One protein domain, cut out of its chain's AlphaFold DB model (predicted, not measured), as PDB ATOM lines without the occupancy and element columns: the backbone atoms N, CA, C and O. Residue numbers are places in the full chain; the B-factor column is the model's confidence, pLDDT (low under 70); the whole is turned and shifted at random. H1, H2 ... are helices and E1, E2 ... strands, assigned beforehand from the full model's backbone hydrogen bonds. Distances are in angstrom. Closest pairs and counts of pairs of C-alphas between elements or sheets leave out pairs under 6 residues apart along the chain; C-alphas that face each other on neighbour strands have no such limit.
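AT A GLANCE: This is residues 65 to 128 and 193 to 227 of the 227 residues of an uncharacterized protein of Candidatus Pacearchaeota archaeon (UniProt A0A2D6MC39). Three helices, H1, H2 and H4, cross one another in a small core, and the strand hairpin E1 E2 packs on residues 80 to 85 of H1. The short helix H5 makes a corner with the end of H4, while residues 121 to 128 and 193 to 199, on either side of a cut, stick out. The 99 printed residues hold two strands and then five helices; the sheet, order E1 - E2, is antiparallel and the class is mostly helix. The whole is compact, with a radius of gyration of the C-alphas of 14.1 A and spans of 36 by 33 by 27 A.

HOW THE PARTS SIT: E1, residues 66 to 69, and E2, residues 72 to 75, form an antiparallel hairpin, with N 67 and O 74 within hydrogen-bond range at 2.8 A. The closest C-alphas of E1 and H1, residues 79 to 91, are those of Val 69 and Tyr 81, 6.8 A apart. H1 touches H2, residues 105 to 115, at a steep tilt of 42 degrees, closest at C-alphas 87 and 112, 5.7 A. H4, residues 201 to 213, touches H1 at a steep tilt of 59 degrees, closest at C-alphas 79 and 206, 4.3 A. With residues 201 to 206 alone H4 touches H2, closest at C-alphas 109 and 202, 5.4 A. H4 and H5, residues 220 to 225, only just touch, only at the corner, with 3 pairs of C-alphas within 8 A, the closest 212 and 221 at 5.9 A. H3, residues 193 to 197, touches no helix. Each O i to N i+4 pair is within hydrogen-bond range in H1, H2, H3 and H4; in H5 1 of 2 is.

IN THESE COORDINATES: E1 begins at C-alpha 66 (123.830, 271.229, 238.439) and spans 9.5 A; E2 spans 10.0 A. H1 measures 18.1 A, H2 15.2 A, H3 6.1 A and H4 18.2 A. H5, 8.8 A long, ends at C-alpha 225 (129.921, 252.514, 220.236).

THE WHOLE: The C-alphas of Asn 65 and Lys 128, 43.6 A apart, are the two farthest apart. Residues 129 to 192 are not printed, and C-alphas 128 and 193 stand 26.0 A apart across the cut. The link H1 to H2 is long, with 13 residues. The model's pLDDT is under 70 in residues 122 to 128, 194 to 199 and 215 to 227.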
ATOM      1  N   ASN A  65     127.896 272.067 239.048       82.56
ATOM      2  CA  ASN A  65     127.457 270.796 239.621       82.56
ATOM      3  C   ASN A  65     126.008 270.451 239.277       82.56
ATOM      4  O   ASN A  65     125.632 269.291 239.381       82.56
ATOM      5  N   ASN A  66     125.225 271.425 238.812       86.50
ATOM      6  CA  ASN A  66     123.830 271.229 238.439       86.50
ATOM      7  C   ASN A  66     123.616 271.398 236.928       86.50
ATOM      8  O   ASN A  66     124.351 272.114 236.245       86.50
ATOM      9  N   ALA A  67     122.589 270.744 236.406       86.38
ATOM     10  CA  ALA A  67     122.128 270.847 235.029       86.38
ATOM     11  C   ALA A  67     120.599 270.937 234.994       86.38
ATOM     12  O   ALA A  67     119.921 270.533 235.936       86.38
ATOM     13  N   LYS A  68     120.046 271.474 233.903       85.25
ATOM     14  CA  LYS A  68     118.596 271.492 233.697       85.25
ATOM     15  C   LYS A  68     118.154 270.228 232.967       85.25
ATOM     16  O   LYS A  68     118.613 269.968 231.857       85.25
ATOM     17  N   VAL A  69     117.238 269.484 233.573       80.94
ATOM     18  CA  VAL A  69     116.554 268.333 232.981       80.94
ATOM     19  C   VAL A  69     115.055 268.562 233.141       80.94
ATOM     20  O   VAL A  69     114.570 268.726 234.255       80.94
ATOM     21  N   ASN A  70     114.335 268.636 232.022       81.75
ATOM     22  CA  ASN A  70     112.878 268.805 231.968       81.75
ATOM     23  C   ASN A  70     112.391 270.025 232.764       81.75
ATOM     24  O   ASN A  70     111.517 269.940 233.620       81.75
ATOM     25  N   GLY A  71     113.065 271.162 232.564       81.00
ATOM     26  CA  GLY A  71     112.795 272.407 233.289       81.00
ATOM     27  C   GLY A  71     113.270 272.432 234.750       81.00
ATOM     28  O   GLY A  71     113.407 273.518 235.310       81.00
ATOM     29  N   LYS A  72     113.604 271.283 235.353       84.81
ATOM     30  CA  LYS A  72     114.064 271.166 236.744       84.81
ATOM     31  C   LYS A  72     115.589 271.198 236.839       84.81
ATOM     32  O   LYS A  72     116.299 270.669 235.984       84.81
ATOM     33  N   THR A  73     116.104 271.824 237.892       87.75
ATOM     34  CA  THR A  73     117.540 271.814 238.199       87.75
ATOM     35  C   THR A  73     117.870 270.529 238.947       87.75
ATOM     36  O   THR A  73     117.374 270.319 240.049       87.75
ATOM     37  N   VAL A  74     118.712 269.684 238.361       88.75
ATOM     38  CA  VAL A  74     119.170 268.416 238.942       88.75
ATOM     39  C   VAL A  74     120.689 268.394 239.052       88.75
ATOM     40  O   VAL A  74     121.394 269.007 238.247       88.75
ATOM     41  N   SER A  75     121.209 267.685 240.052       89.56
ATOM     42  CA  SER A  75     122.650 267.465 240.197       89.56
ATOM     43  C   SER A  75     123.181 266.633 239.030       89.56
ATOM     44  O   SER A  75     122.546 265.668 238.609       89.56
ATOM     45  N   LYS A  76     124.379 266.946 238.537       87.62
ATOM     46  CA  LYS A  76     125.061 266.145 237.510       87.62
ATOM     47  C   LYS A  76     125.433 264.740 237.986       87.62
ATOM     48  O   LYS A  76     125.683 263.871 237.163       87.62
ATOM     49  N   ASN A  77     125.442 264.510 239.296       87.06
ATOM     50  CA  ASN A  77     125.674 263.185 239.862       87.06
ATOM     51  C   ASN A  77     124.375 262.387 240.051       87.06
ATOM     52  O   ASN A  77     124.448 261.215 240.406       87.06
ATOM     53  N   SER A  78     123.206 262.999 239.826       89.12
ATOM     54  CA  SER A  78     121.918 262.305 239.920       89.12
ATOM     55  C   SER A  78     121.713 261.334 238.760       89.12
ATOM     56  O   SER A  78     122.157 261.591 237.637       89.12
ATOM     57  N   ASP A  79     120.978 260.255 239.013       89.00
ATOM     58  CA  ASP A  79     120.691 259.242 237.996       89.00
ATOM     59  C   ASP A  79     119.864 259.807 236.843       89.00
ATOM     60  O   ASP A  79     120.191 259.577 235.682       89.00
ATOM     61  N   THR A  80     118.926 260.705 237.140       89.31
ATOM     62  CA  THR A  80     118.178 261.479 236.143       89.31
ATOM     63  C   THR A  80     119.082 262.195 235.136       89.31
ATOM     64  O   THR A  80     118.819 262.183 233.932       89.31
ATOM     65  N   TYR A  81     120.156 262.839 235.606       90.12
ATOM     66  CA  TYR A  81     121.095 263.505 234.706       90.12
ATOM     67  C   TYR A  81     121.903 262.498 233.890       90.12
ATOM     68  O   TYR A  81     122.090 262.700 232.688       90.12
ATOM     69  N   LYS A  82     122.375 261.420 234.525       89.94
ATOM     70  CA  LYS A  82     123.169 260.381 233.861       89.94
ATOM     71  C   LYS A  82     122.378 259.710 232.745       89.94
ATOM     72  O   LYS A  82     122.884 259.654 231.630       89.94
ATOM     73  N   VAL A  83     121.139 259.295 233.011       89.44
ATOM     74  CA  VAL A  83     120.222 258.708 232.020       89.44
ATOM     75  C   VAL A  83     120.060 259.647 230.829       89.44
ATOM     76  O   VAL A  83     120.351 259.266 229.695       89.44
ATOM     77  N   LYS A  84     119.718 260.917 231.076       88.62
ATOM     78  CA  LYS A  84     119.549 261.896 229.994       88.62
ATOM     79  C   LYS A  84     120.833 262.113 229.196       88.62
ATOM     80  O   LYS A  84     120.803 262.164 227.968       88.62
ATOM     81  N   ASN A  85     121.976 262.218 229.870       88.00
ATOM     82  CA  ASN A  85     123.268 262.336 229.202       88.00
ATOM     83  C   ASN A  85     123.586 261.085 228.360       88.00
ATOM     84  O   ASN A  85     124.035 261.221 227.223       88.00
ATOM     85  N   GLY A  86     123.290 259.887 228.871       87.25
ATOM     86  CA  GLY A  86     123.449 258.612 228.167       87.25
ATOM     87  C   GLY A  86     122.637 258.554 226.873       87.25
ATOM     88  O   GLY A  86     123.204 258.307 225.811       87.25
ATOM     89  N   ILE A  87     121.350 258.901 226.927       88.06
ATOM     90  CA  ILE A  87     120.482 258.968 225.737       88.06
ATOM     91  C   ILE A  87     121.006 259.987 224.733       88.06
ATOM     92  O   ILE A  87     121.099 259.688 223.548       88.06
ATOM     93  N   THR A  88     121.418 261.181 225.178       86.69
ATOM     94  CA  THR A  88     121.983 262.171 224.245       86.69
ATOM     95  C   THR A  88     123.268 261.682 223.579       86.69
ATOM     96  O   THR A  88     123.545 262.057 222.440       86.69
ATOM     97  N   LEU A  89     124.062 260.854 224.262       86.81
ATOM     98  CA  LEU A  89     125.272 260.261 223.703       86.81
ATOM     99  C   LEU A  89     124.933 259.193 222.652       86.81
ATOM    100  O   LEU A  89     125.542 259.194 221.584       86.81
ATOM    101  N   LEU A  90     123.940 258.345 222.930       84.69
ATOM    102  CA  LEU A  90     123.425 257.342 221.992       84.69
ATOM    103  C   LEU A  90     122.766 257.985 220.767       84.69
ATOM    104  O   LEU A  90     123.031 257.579 219.636       84.69
ATOM    105  N   ALA A  91     121.980 259.044 220.966       86.44
ATOM    106  CA  ALA A  91     121.322 259.774 219.887       86.44
ATOM    107  C   ALA A  91     122.319 260.488 218.968       86.44
ATOM    108  O   ALA A  91     122.172 260.457 217.750       86.44
ATOM    109  N   LYS A  92     123.399 261.061 219.521       85.06
ATOM    110  CA  LYS A  92     124.501 261.631 218.717       85.06
ATOM    111  C   LYS A  92     125.177 260.612 217.799       85.06
ATOM    112  O   LYS A  92     125.846 261.021 216.857       85.06
ATOM    113  N   ARG A  93     125.034 259.318 218.086       79.44
ATOM    114  CA  ARG A  93     125.589 258.218 217.292       79.44
ATOM    115  C   ARG A  93     124.539 257.480 216.462       79.44
ATOM    116  O   ARG A  93     124.884 256.521 215.790       79.44
ATOM    117  N   GLY A  94     123.285 257.930 216.489       81.31
ATOM    118  CA  GLY A  94     122.199 257.339 215.707       81.31
ATOM    119  C   GLY A  94     121.630 256.031 216.265       81.31
ATOM    120  O   GLY A  94     120.872 255.380 215.560       81.31
ATOM    121  N   ILE A  95     121.968 255.652 217.505       81.75
ATOM    122  CA  ILE A  95     121.484 254.410 218.140       81.75
ATOM    123  C   ILE A  95     120.117 254.629 218.803       81.75
ATOM    124  O   ILE A  95     119.242 253.776 218.735       81.75
ATOM    125  N   ALA A  96     119.928 255.792 219.432       82.50
ATOM    126  CA  ALA A  96     118.678 256.172 220.088       82.50
ATOM    127  C   ALA A  96     118.024 257.367 219.383       82.50
ATOM    128  O   ALA A  96     118.701 258.198 218.773       82.50
ATOM    129  N   THR A  97     116.706 257.508 219.509       81.06
ATOM    130  CA  THR A  97     115.995 258.709 219.057       81.06
ATOM    131  C   THR A  97     116.279 259.888 219.987       81.06
ATOM    132  O   THR A  97     116.341 259.725 221.204       81.06
ATOM    133  N   SER A  98     116.436 261.096 219.436       75.44
ATOM    134  CA  SER A  98     116.584 262.294 220.265       75.44
ATOM    135  C   SER A  98     115.296 262.563 221.039       75.44
ATOM    136  O   SER A  98     114.248 262.787 220.435       75.44
ATOM    137  N   GLU A  99     115.379 262.578 222.362       76.12
ATOM    138  CA  GLU A  99     114.218 262.851 223.203       76.12
ATOM    139  C   GLU A  99     113.918 264.343 223.322       76.12
ATOM    140  O   GLU A  99     114.818 265.180 223.456       76.12
ATOM    141  N   ASN A 100     112.624 264.667 223.339       78.00
ATOM    142  CA  ASN A 100     112.150 266.009 223.650       78.00
ATOM    143  C   ASN A 100     112.412 266.352 225.122       78.00
ATOM    144  O   ASN A 100     112.414 265.492 226.003       78.00
ATOM    145  N   SER A 101     112.607 267.640 225.413       73.31
ATOM    146  CA  SER A 101     112.882 268.117 226.773       73.31
ATOM    147  C   SER A 101     111.742 267.905 227.763       73.31
ATOM    148  O   SER A 101     111.981 268.048 228.957       73.31
ATOM    149  N   ASP A 102     110.546 267.588 227.280       77.88
ATOM    150  CA  ASP A 102     109.315 267.583 228.074       77.88
ATOM    151  C   ASP A 102     108.906 266.168 228.511       77.88
ATOM    152  O   ASP A 102     107.943 265.985 229.251       77.88
ATOM    153  N   VAL A 103     109.660 265.158 228.076       81.62
ATOM    154  CA  VAL A 103     109.418 263.742 228.360       81.62
ATOM    155  C   VAL A 103     109.740 263.420 229.821       81.62
ATOM    156  O   VAL A 103     110.695 263.956 230.377       81.62
ATOM    157  N   SER A 104     108.952 262.555 230.469       86.31
ATOM    158  CA  SER A 104     109.171 262.182 231.874       86.31
ATOM    159  C   SER A 104     110.500 261.438 232.066       86.31
ATOM    160  O   SER A 104     110.994 260.756 231.174       86.31
ATOM    161  N   THR A 105     111.093 261.547 233.257       85.19
ATOM    162  CA  THR A 105     112.377 260.890 233.562       85.19
ATOM    163  C   THR A 105     112.275 259.367 233.547       85.19
ATOM    164  O   THR A 105     113.245 258.697 233.203       85.19
ATOM    165  N   ALA A 106     111.106 258.826 233.902       85.44
ATOM    166  CA  ALA A 106     110.819 257.400 233.822       85.44
ATOM    167  C   ALA A 106     110.848 256.924 232.365       85.44
ATOM    168  O   ALA A 106     111.613 256.023 232.047       85.44
ATOM    169  N   PHE A 107     110.137 257.617 231.470       85.44
ATOM    170  CA  PHE A 107     110.130 257.281 230.046       85.44
ATOM    171  C   PHE A 107     111.529 257.371 229.428       85.44
ATOM    172  O   PHE A 107     111.939 256.465 228.711       85.44
ATOM    173  N   SER A 108     112.305 258.412 229.761       87.12
ATOM    174  CA  SER A 108     113.708 258.496 229.335       87.12
ATOM    175  C   SER A 108     114.526 257.287 229.800       87.12
ATOM    176  O   SER A 108     115.366 256.763 229.075       87.12
ATOM    177  N   SER A 109     114.289 256.809 231.021       86.69
ATOM    178  CA  SER A 109     115.009 255.648 231.559       86.69
ATOM    179  C   SER A 109     114.647 254.367 230.812       86.69
ATOM    180  O   SER A 109     115.539 253.590 230.482       86.69
ATOM    181  N   GLU A 110     113.371 254.184 230.477       86.75
ATOM    182  CA  GLU A 110     112.905 253.064 229.654       86.75
ATOM    183  C   GLU A 110     113.511 253.112 228.247       86.75
ATOM    184  O   GLU A 110     114.097 252.135 227.789       86.75
ATOM    185  N   ALA A 111     113.457 254.265 227.580       84.38
ATOM    186  CA  ALA A 111     114.019 254.441 226.244       84.38
ATOM    187  C   ALA A 111     115.539 254.218 226.212       84.38
ATOM    188  O   ALA A 111     116.061 253.641 225.257       84.38
ATOM    189  N   PHE A 112     116.258 254.634 227.260       87.50
ATOM    190  CA  PHE A 112     117.674 254.313 227.415       87.50
ATOM    191  C   PHE A 112     117.907 252.799 227.484       87.50
ATOM    192  O   PHE A 112     118.771 252.293 226.772       87.50
ATOM    193  N   LEU A 113     117.145 252.095 228.328       87.62
ATOM    194  CA  LEU A 113     117.249 250.646 228.504       87.62
ATOM    195  C   LEU A 113     116.945 249.908 227.194       87.62
ATOM    196  O   LEU A 113     117.732 249.059 226.781       87.62
ATOM    197  N   PHE A 114     115.902 250.306 226.468       85.12
ATOM    198  CA  PHE A 114     115.616 249.746 225.146       85.12
ATOM    199  C   PHE A 114     116.735 250.013 224.134       85.12
ATOM    200  O   PHE A 114     117.105 249.116 223.378       85.12
ATOM    201  N   ALA A 115     117.331 251.209 224.135       82.88
ATOM    202  CA  ALA A 115     118.415 251.549 223.213       82.88
ATOM    203  C   ALA A 115     119.701 250.735 223.447       82.88
ATOM    204  O   ALA A 115     120.511 250.597 222.532       82.88
ATOM    205  N   ILE A 116     119.899 250.199 224.655       82.31
ATOM    206  CA  ILE A 116     121.004 249.278 224.965       82.31
ATOM    207  C   ILE A 116     120.604 247.799 224.844       82.31
ATOM    208  O   ILE A 116     121.418 246.933 225.152       82.31
ATOM    209  N   GLY A 117     119.381 247.506 224.387       77.88
ATOM    210  CA  GLY A 117     118.876 246.146 224.189       77.88
ATOM    211  C   GLY A 117     118.317 245.477 225.447       77.88
ATOM    212  O   GLY A 117     118.177 244.259 225.467       77.88
ATOM    213  N   CYS A 118     118.011 246.236 226.501       80.12
ATOM    214  CA  CYS A 118     117.306 245.714 227.668       80.12
ATOM    215  C   CYS A 118     115.790 245.772 227.450       80.12
ATOM    216  O   CYS A 118     115.254 246.796 227.022       80.12
ATOM    217  N   THR A 119     115.100 244.698 227.821       79.88
ATOM    218  CA  THR A 119     113.636 244.622 227.842       79.88
ATOM    219  C   THR A 119     113.157 244.773 229.283       79.88
ATOM    220  O   THR A 119     113.727 244.167 230.188       79.88
ATOM    221  N   ILE A 120     112.132 245.592 229.510       75.69
ATOM    222  CA  ILE A 120     111.536 245.782 230.837       75.69
ATOM    223  C   ILE A 120     110.247 244.975 230.873       75.69
ATOM    224  O   ILE A 120     109.305 245.302 230.156       75.69
ATOM    225  N   VAL A 121     110.213 243.941 231.707       71.50
ATOM    226  CA  VAL A 121     108.996 243.176 231.986       71.50
ATOM    227  C   VAL A 121     108.351 243.794 233.219       71.50
ATOM    228  O   VAL A 121     109.004 243.948 234.250       71.50
ATOM    229  N   LYS A 122     107.091 244.216 233.102       64.88
ATOM    230  CA  LYS A 122     106.299 244.615 234.270       64.88
ATOM    231  C   LYS A 122     105.739 243.345 234.894       64.88
ATOM    232  O   LYS A 122     105.193 242.523 234.166       64.88
ATOM    233  N   ASP A 123     105.866 243.200 236.210       57.84
ATOM    234  CA  ASP A 123     105.274 242.070 236.926       57.84
ATOM    235  C   ASP A 123     103.777 241.969 236.581       57.84
ATOM    236  O   ASP A 123     103.000 242.902 236.807       57.84
ATOM    237  N   GLY A 124     103.399 240.868 235.929       59.19
ATOM    238  CA  GLY A 124     102.125 240.685 235.231       59.19
ATOM    239  C   GLY A 124     102.105 239.364 234.455       59.19
ATOM    240  O   GLY A 124     102.985 238.532 234.637       59.19
ATOM    241  N   GLU A 125     101.117 239.132 233.584       51.66
ATOM    242  CA  GLU A 125     101.059 237.890 232.780       51.66
ATOM    243  C   GLU A 125     102.337 237.646 231.956       51.66
ATOM    244  O   GLU A 125     102.744 236.501 231.800       51.66
ATOM    245  N   GLU A 126     103.032 238.713 231.552       53.06
ATOM    246  CA  GLU A 126     104.301 238.647 230.817       53.06
ATOM    247  C   GLU A 126     105.489 238.138 231.657       53.06
ATOM    248  O   GLU A 126     106.490 237.722 231.088       53.06
ATOM    249  N   SER A 127     105.415 238.122 232.998       53.28
ATOM    250  CA  SER A 127     106.463 237.506 233.835       53.28
ATOM    251  C   SER A 127     106.316 235.986 233.972       53.28
ATOM    252  O   SER A 127     107.222 235.324 234.481       53.28
ATOM    253  N   LYS A 128     105.194 235.419 233.498       52.38
ATOM    254  CA  LYS A 128     104.968 233.966 233.419       52.38
ATOM    255  C   LYS A 128     105.453 233.362 232.106       52.38
ATOM    256  O   LYS A 128     105.639 232.147 232.044       52.38
ATOM    257  N   GLN A 193     109.446 250.318 253.892       72.88
ATOM    258  CA  GLN A 193     110.602 249.486 253.538       72.88
ATOM    259  C   GLN A 193     110.502 248.922 252.114       72.88
ATOM    260  O   GLN A 193     111.505 248.880 251.399       72.88
ATOM    261  N   GLU A 194     109.313 248.511 251.677       69.50
ATOM    262  CA  GLU A 194     109.067 248.049 250.308       69.50
ATOM    263  C   GLU A 194     109.249 249.183 249.290       69.50
ATOM    264  O   GLU A 194     109.901 248.986 248.266       69.50
ATOM    265  N   GLU A 195     108.771 250.397 249.581       68.06
ATOM    266  CA  GLU A 195     108.991 251.574 248.730       68.06
ATOM    267  C   GLU A 195     110.468 251.994 248.661       68.06
ATOM    268  O   GLU A 195     110.945 252.398 247.598       68.06
ATOM    269  N   GLU A 196     111.213 251.886 249.767       66.94
ATOM    270  CA  GLU A 196     112.644 252.218 249.810       66.94
ATOM    271  C   GLU A 196     113.503 251.192 249.053       66.94
ATOM    272  O   GLU A 196     114.514 251.549 248.440       66.94
ATOM    273  N   THR A 197     113.094 249.921 249.059       58.75
ATOM    274  CA  THR A 197     113.812 248.821 248.395       58.75
ATOM    275  C   THR A 197     113.328 248.527 246.977       58.75
ATOM    276  O   THR A 197     113.998 247.786 246.251       58.75
ATOM    277  N   ALA A 198     112.216 249.128 246.542       59.88
ATOM    278  CA  ALA A 198     111.686 248.941 245.202       59.88
ATOM    279  C   ALA A 198     112.731 249.347 244.142       59.88
ATOM    280  O   ALA A 198     113.230 250.482 244.146       59.88
ATOM    281  N   PRO A 199     113.077 248.452 243.197       64.56
ATOM    282  CA  PRO A 199     114.063 248.751 242.171       64.56
ATOM    283  C   PRO A 199     113.551 249.872 241.262       64.56
ATOM    284  O   PRO A 199     112.731 249.674 240.367       64.56
ATOM    285  N   SER A 200     114.057 251.086 241.475       79.38
ATOM    286  CA  SER A 200     113.743 252.220 240.614       79.38
ATOM    287  C   SER A 200     114.396 252.028 239.245       79.38
ATOM    288  O   SER A 200     115.624 252.019 239.132       79.38
ATOM    289  N   VAL A 201     113.584 251.962 238.184       81.94
ATOM    290  CA  VAL A 201     114.051 251.899 236.782       81.94
ATOM    291  C   VAL A 201     115.056 253.019 236.480       81.94
ATOM    292  O   VAL A 201     116.053 252.805 235.792       81.94
ATOM    293  N   VAL A 202     114.837 254.207 237.054       83.56
ATOM    294  CA  VAL A 202     115.735 255.364 236.915       83.56
ATOM    295  C   VAL A 202     117.094 255.092 237.563       83.56
ATOM    296  O   VAL A 202     118.128 255.414 236.975       83.56
ATOM    297  N   GLY A 203     117.102 254.484 238.751       82.88
ATOM    298  CA  GLY A 203     118.323 254.110 239.468       82.88
ATOM    299  C   GLY A 203     119.121 253.043 238.719       82.88
ATOM    300  O   GLY A 203     120.321 253.214 238.496       82.88
ATOM    301  N   VAL A 204     118.451 251.991 238.237       84.12
ATOM    302  CA  VAL A 204     119.076 250.918 237.443       84.12
ATOM    303  C   VAL A 204     119.675 251.474 236.148       84.12
ATOM    304  O   VAL A 204     120.851 251.240 235.853       84.12
ATOM    305  N   ALA A 205     118.913 252.279 235.402       82.56
ATOM    306  CA  ALA A 205     119.401 252.926 234.187       82.56
ATOM    307  C   ALA A 205     120.597 253.856 234.479       82.56
ATOM    308  O   ALA A 205     121.607 253.820 233.773       82.56
ATOM    309  N   GLY A 206     120.539 254.649 235.555       83.06
ATOM    310  CA  GLY A 206     121.638 255.520 235.984       83.06
ATOM    311  C   GLY A 206     122.910 254.756 236.366       83.06
ATOM    312  O   GLY A 206     124.020 255.167 235.997       83.06
ATOM    313  N   ALA A 207     122.769 253.621 237.053       84.31
ATOM    314  CA  ALA A 207     123.875 252.732 237.393       84.31
ATOM    315  C   ALA A 207     124.518 252.130 236.133       84.31
ATOM    316  O   ALA A 207     125.740 252.207 235.977       84.31
ATOM    317  N   LEU A 208     123.710 251.640 235.185       83.88
ATOM    318  CA  LEU A 208     124.184 251.101 233.905       83.88
ATOM    319  C   LEU A 208     124.918 252.148 233.064       83.88
ATOM    320  O   LEU A 208     125.975 251.853 232.500       83.88
ATOM    321  N   VAL A 209     124.422 253.389 233.013       84.00
ATOM    322  CA  VAL A 209     125.155 254.495 232.375       84.00
ATOM    323  C   VAL A 209     126.504 254.703 233.058       84.00
ATOM    324  O   VAL A 209     127.523 254.841 232.379       84.00
ATOM    325  N   THR A 210     126.538 254.727 234.391       83.50
ATOM    326  CA  THR A 210     127.774 254.966 235.155       83.50
ATOM    327  C   THR A 210     128.809 253.878 234.871       83.50
ATOM    328  O   THR A 210     129.946 254.191 234.511       83.50
ATOM    329  N   LEU A 211     128.408 252.608 234.951       81.12
ATOM    330  CA  LEU A 211     129.266 251.450 234.679       81.12
ATOM    331  C   LEU A 211     129.890 251.511 233.282       81.12
ATOM    332  O   LEU A 211     131.071 251.218 233.105       81.12
ATOM    333  N   ASN A 212     129.117 251.955 232.296       71.94
ATOM    334  CA  ASN A 212     129.553 251.997 230.908       71.94
ATOM    335  C   ASN A 212     130.309 253.272 230.501       71.94
ATOM    336  O   ASN A 212     131.042 253.262 229.513       71.94
ATOM    337  N   THR A 213     130.136 254.374 231.230       72.25
ATOM    338  CA  THR A 213     130.835 255.647 230.965       72.25
ATOM    339  C   THR A 213     132.118 255.804 231.776       72.25
ATOM    340  O   THR A 213     132.951 256.649 231.442       72.25
ATOM    341  N   THR A 214     132.319 254.974 232.804       73.69
ATOM    342  CA  THR A 214     133.551 254.965 233.598       73.69
ATOM    343  C   THR A 214     134.704 254.351 232.783       73.69
ATOM    344  O   THR A 214     134.581 253.229 232.276       73.69
ATOM    345  N   PRO A 215     135.841 255.054 232.629       62.59
ATOM    346  CA  PRO A 215     136.982 254.548 231.874       62.59
ATOM    347  C   PRO A 215     137.582 253.318 232.572       62.59
ATOM    348  O   PRO A 215     138.041 253.407 233.703       62.59
ATOM    349  N   GLY A 216     137.565 252.172 231.884       62.91
ATOM    350  CA  GLY A 216     138.145 250.904 232.356       62.91
ATOM    351  C   GLY A 216     137.154 249.739 232.429       62.91
ATOM    352  O   GLY A 216     137.541 248.624 232.104       62.91
ATOM    353  N   ASN A 217     135.870 250.005 232.710       62.72
ATOM    354  CA  ASN A 217     134.884 248.952 233.018       62.72
ATOM    355  C   ASN A 217     133.771 248.755 231.966       62.72
ATOM    356  O   ASN A 217     133.022 247.787 232.042       62.72
ATOM    357  N   GLY A 218     133.641 249.642 230.973       53.28
ATOM    358  CA  GLY A 218     132.558 249.553 229.984       53.28
ATOM    359  C   GLY A 218     132.786 248.474 228.920       53.28
ATOM    360  O   GLY A 218     133.635 248.663 228.046       53.28
ATOM    361  N   LEU A 219     132.014 247.385 228.973       54.31
ATOM    362  CA  LEU A 219     131.977 246.309 227.967       54.31
ATOM    363  C   LEU A 219     130.823 246.497 226.965       54.31
ATOM    364  O   LEU A 219     131.048 246.437 225.759       54.31
ATOM    365  N   VAL A 220     129.617 246.814 227.448       56.22
ATOM    366  CA  VAL A 220     128.379 246.760 226.647       56.22
ATOM    367  C   VAL A 220     128.249 247.956 225.707       56.22
ATOM    368  O   VAL A 220     128.041 247.795 224.505       56.22
ATOM    369  N   LEU A 221     128.458 249.176 226.213       53.19
ATOM    370  CA  LEU A 221     128.388 250.349 225.344       53.19
ATOM    371  C   LEU A 221     129.565 250.399 224.370       53.19
ATOM    372  O   LEU A 221     129.351 250.757 223.228       53.19
ATOM    373  N   LYS A 222     130.793 250.004 224.739       55.50
ATOM    374  CA  LYS A 222     131.931 250.053 223.797       55.50
ATOM    375  C   LYS A 222     131.696 249.232 222.526       55.50
ATOM    376  O   LYS A 222     132.131 249.666 221.466       55.50
ATOM    377  N   GLN A 223     131.012 248.093 222.631       56.97
ATOM    378  CA  GLN A 223     130.654 247.271 221.474       56.97
ATOM    379  C   GLN A 223     129.647 247.988 220.561       56.97
ATOM    380  O   GLN A 223     129.899 248.089 219.367       56.97
ATOM    381  N   LEU A 224     128.592 248.585 221.124       53.97
ATOM    382  CA  LEU A 224     127.625 249.415 220.380       53.97
ATOM    383  C   LEU A 224     128.220 250.740 219.866       53.97
ATOM    384  O   LEU A 224     127.731 251.340 218.920       53.97
ATOM    385  N   LEU A 225     129.267 251.238 220.522       53.31
ATOM    386  CA  LEU A 225     129.921 252.514 220.236       53.31
ATOM    387  C   LEU A 225     131.025 252.395 219.165       53.31
ATOM    388  O   LEU A 225     131.514 253.437 218.727       53.31
ATOM    389  N   ASN A 226     131.443 251.185 218.777       56.03
ATOM    390  CA  ASN A 226     132.535 250.943 217.820       56.03
ATOM    391  C   ASN A 226     132.079 250.377 216.461       56.03
ATOM    392  O   ASN A 226     132.933 250.119 215.613       56.03
ATOM    393  N   THR A 227     130.776 250.182 216.256       48.03
ATOM    394  CA  THR A 227     130.163 249.918 214.942       48.03
ATOM    395  C   THR A 227     129.865 251.221 214.218       48.03
ATOM    396  O   THR A 227     130.134 251.295 213.002       48.03
TER     397      THR A 227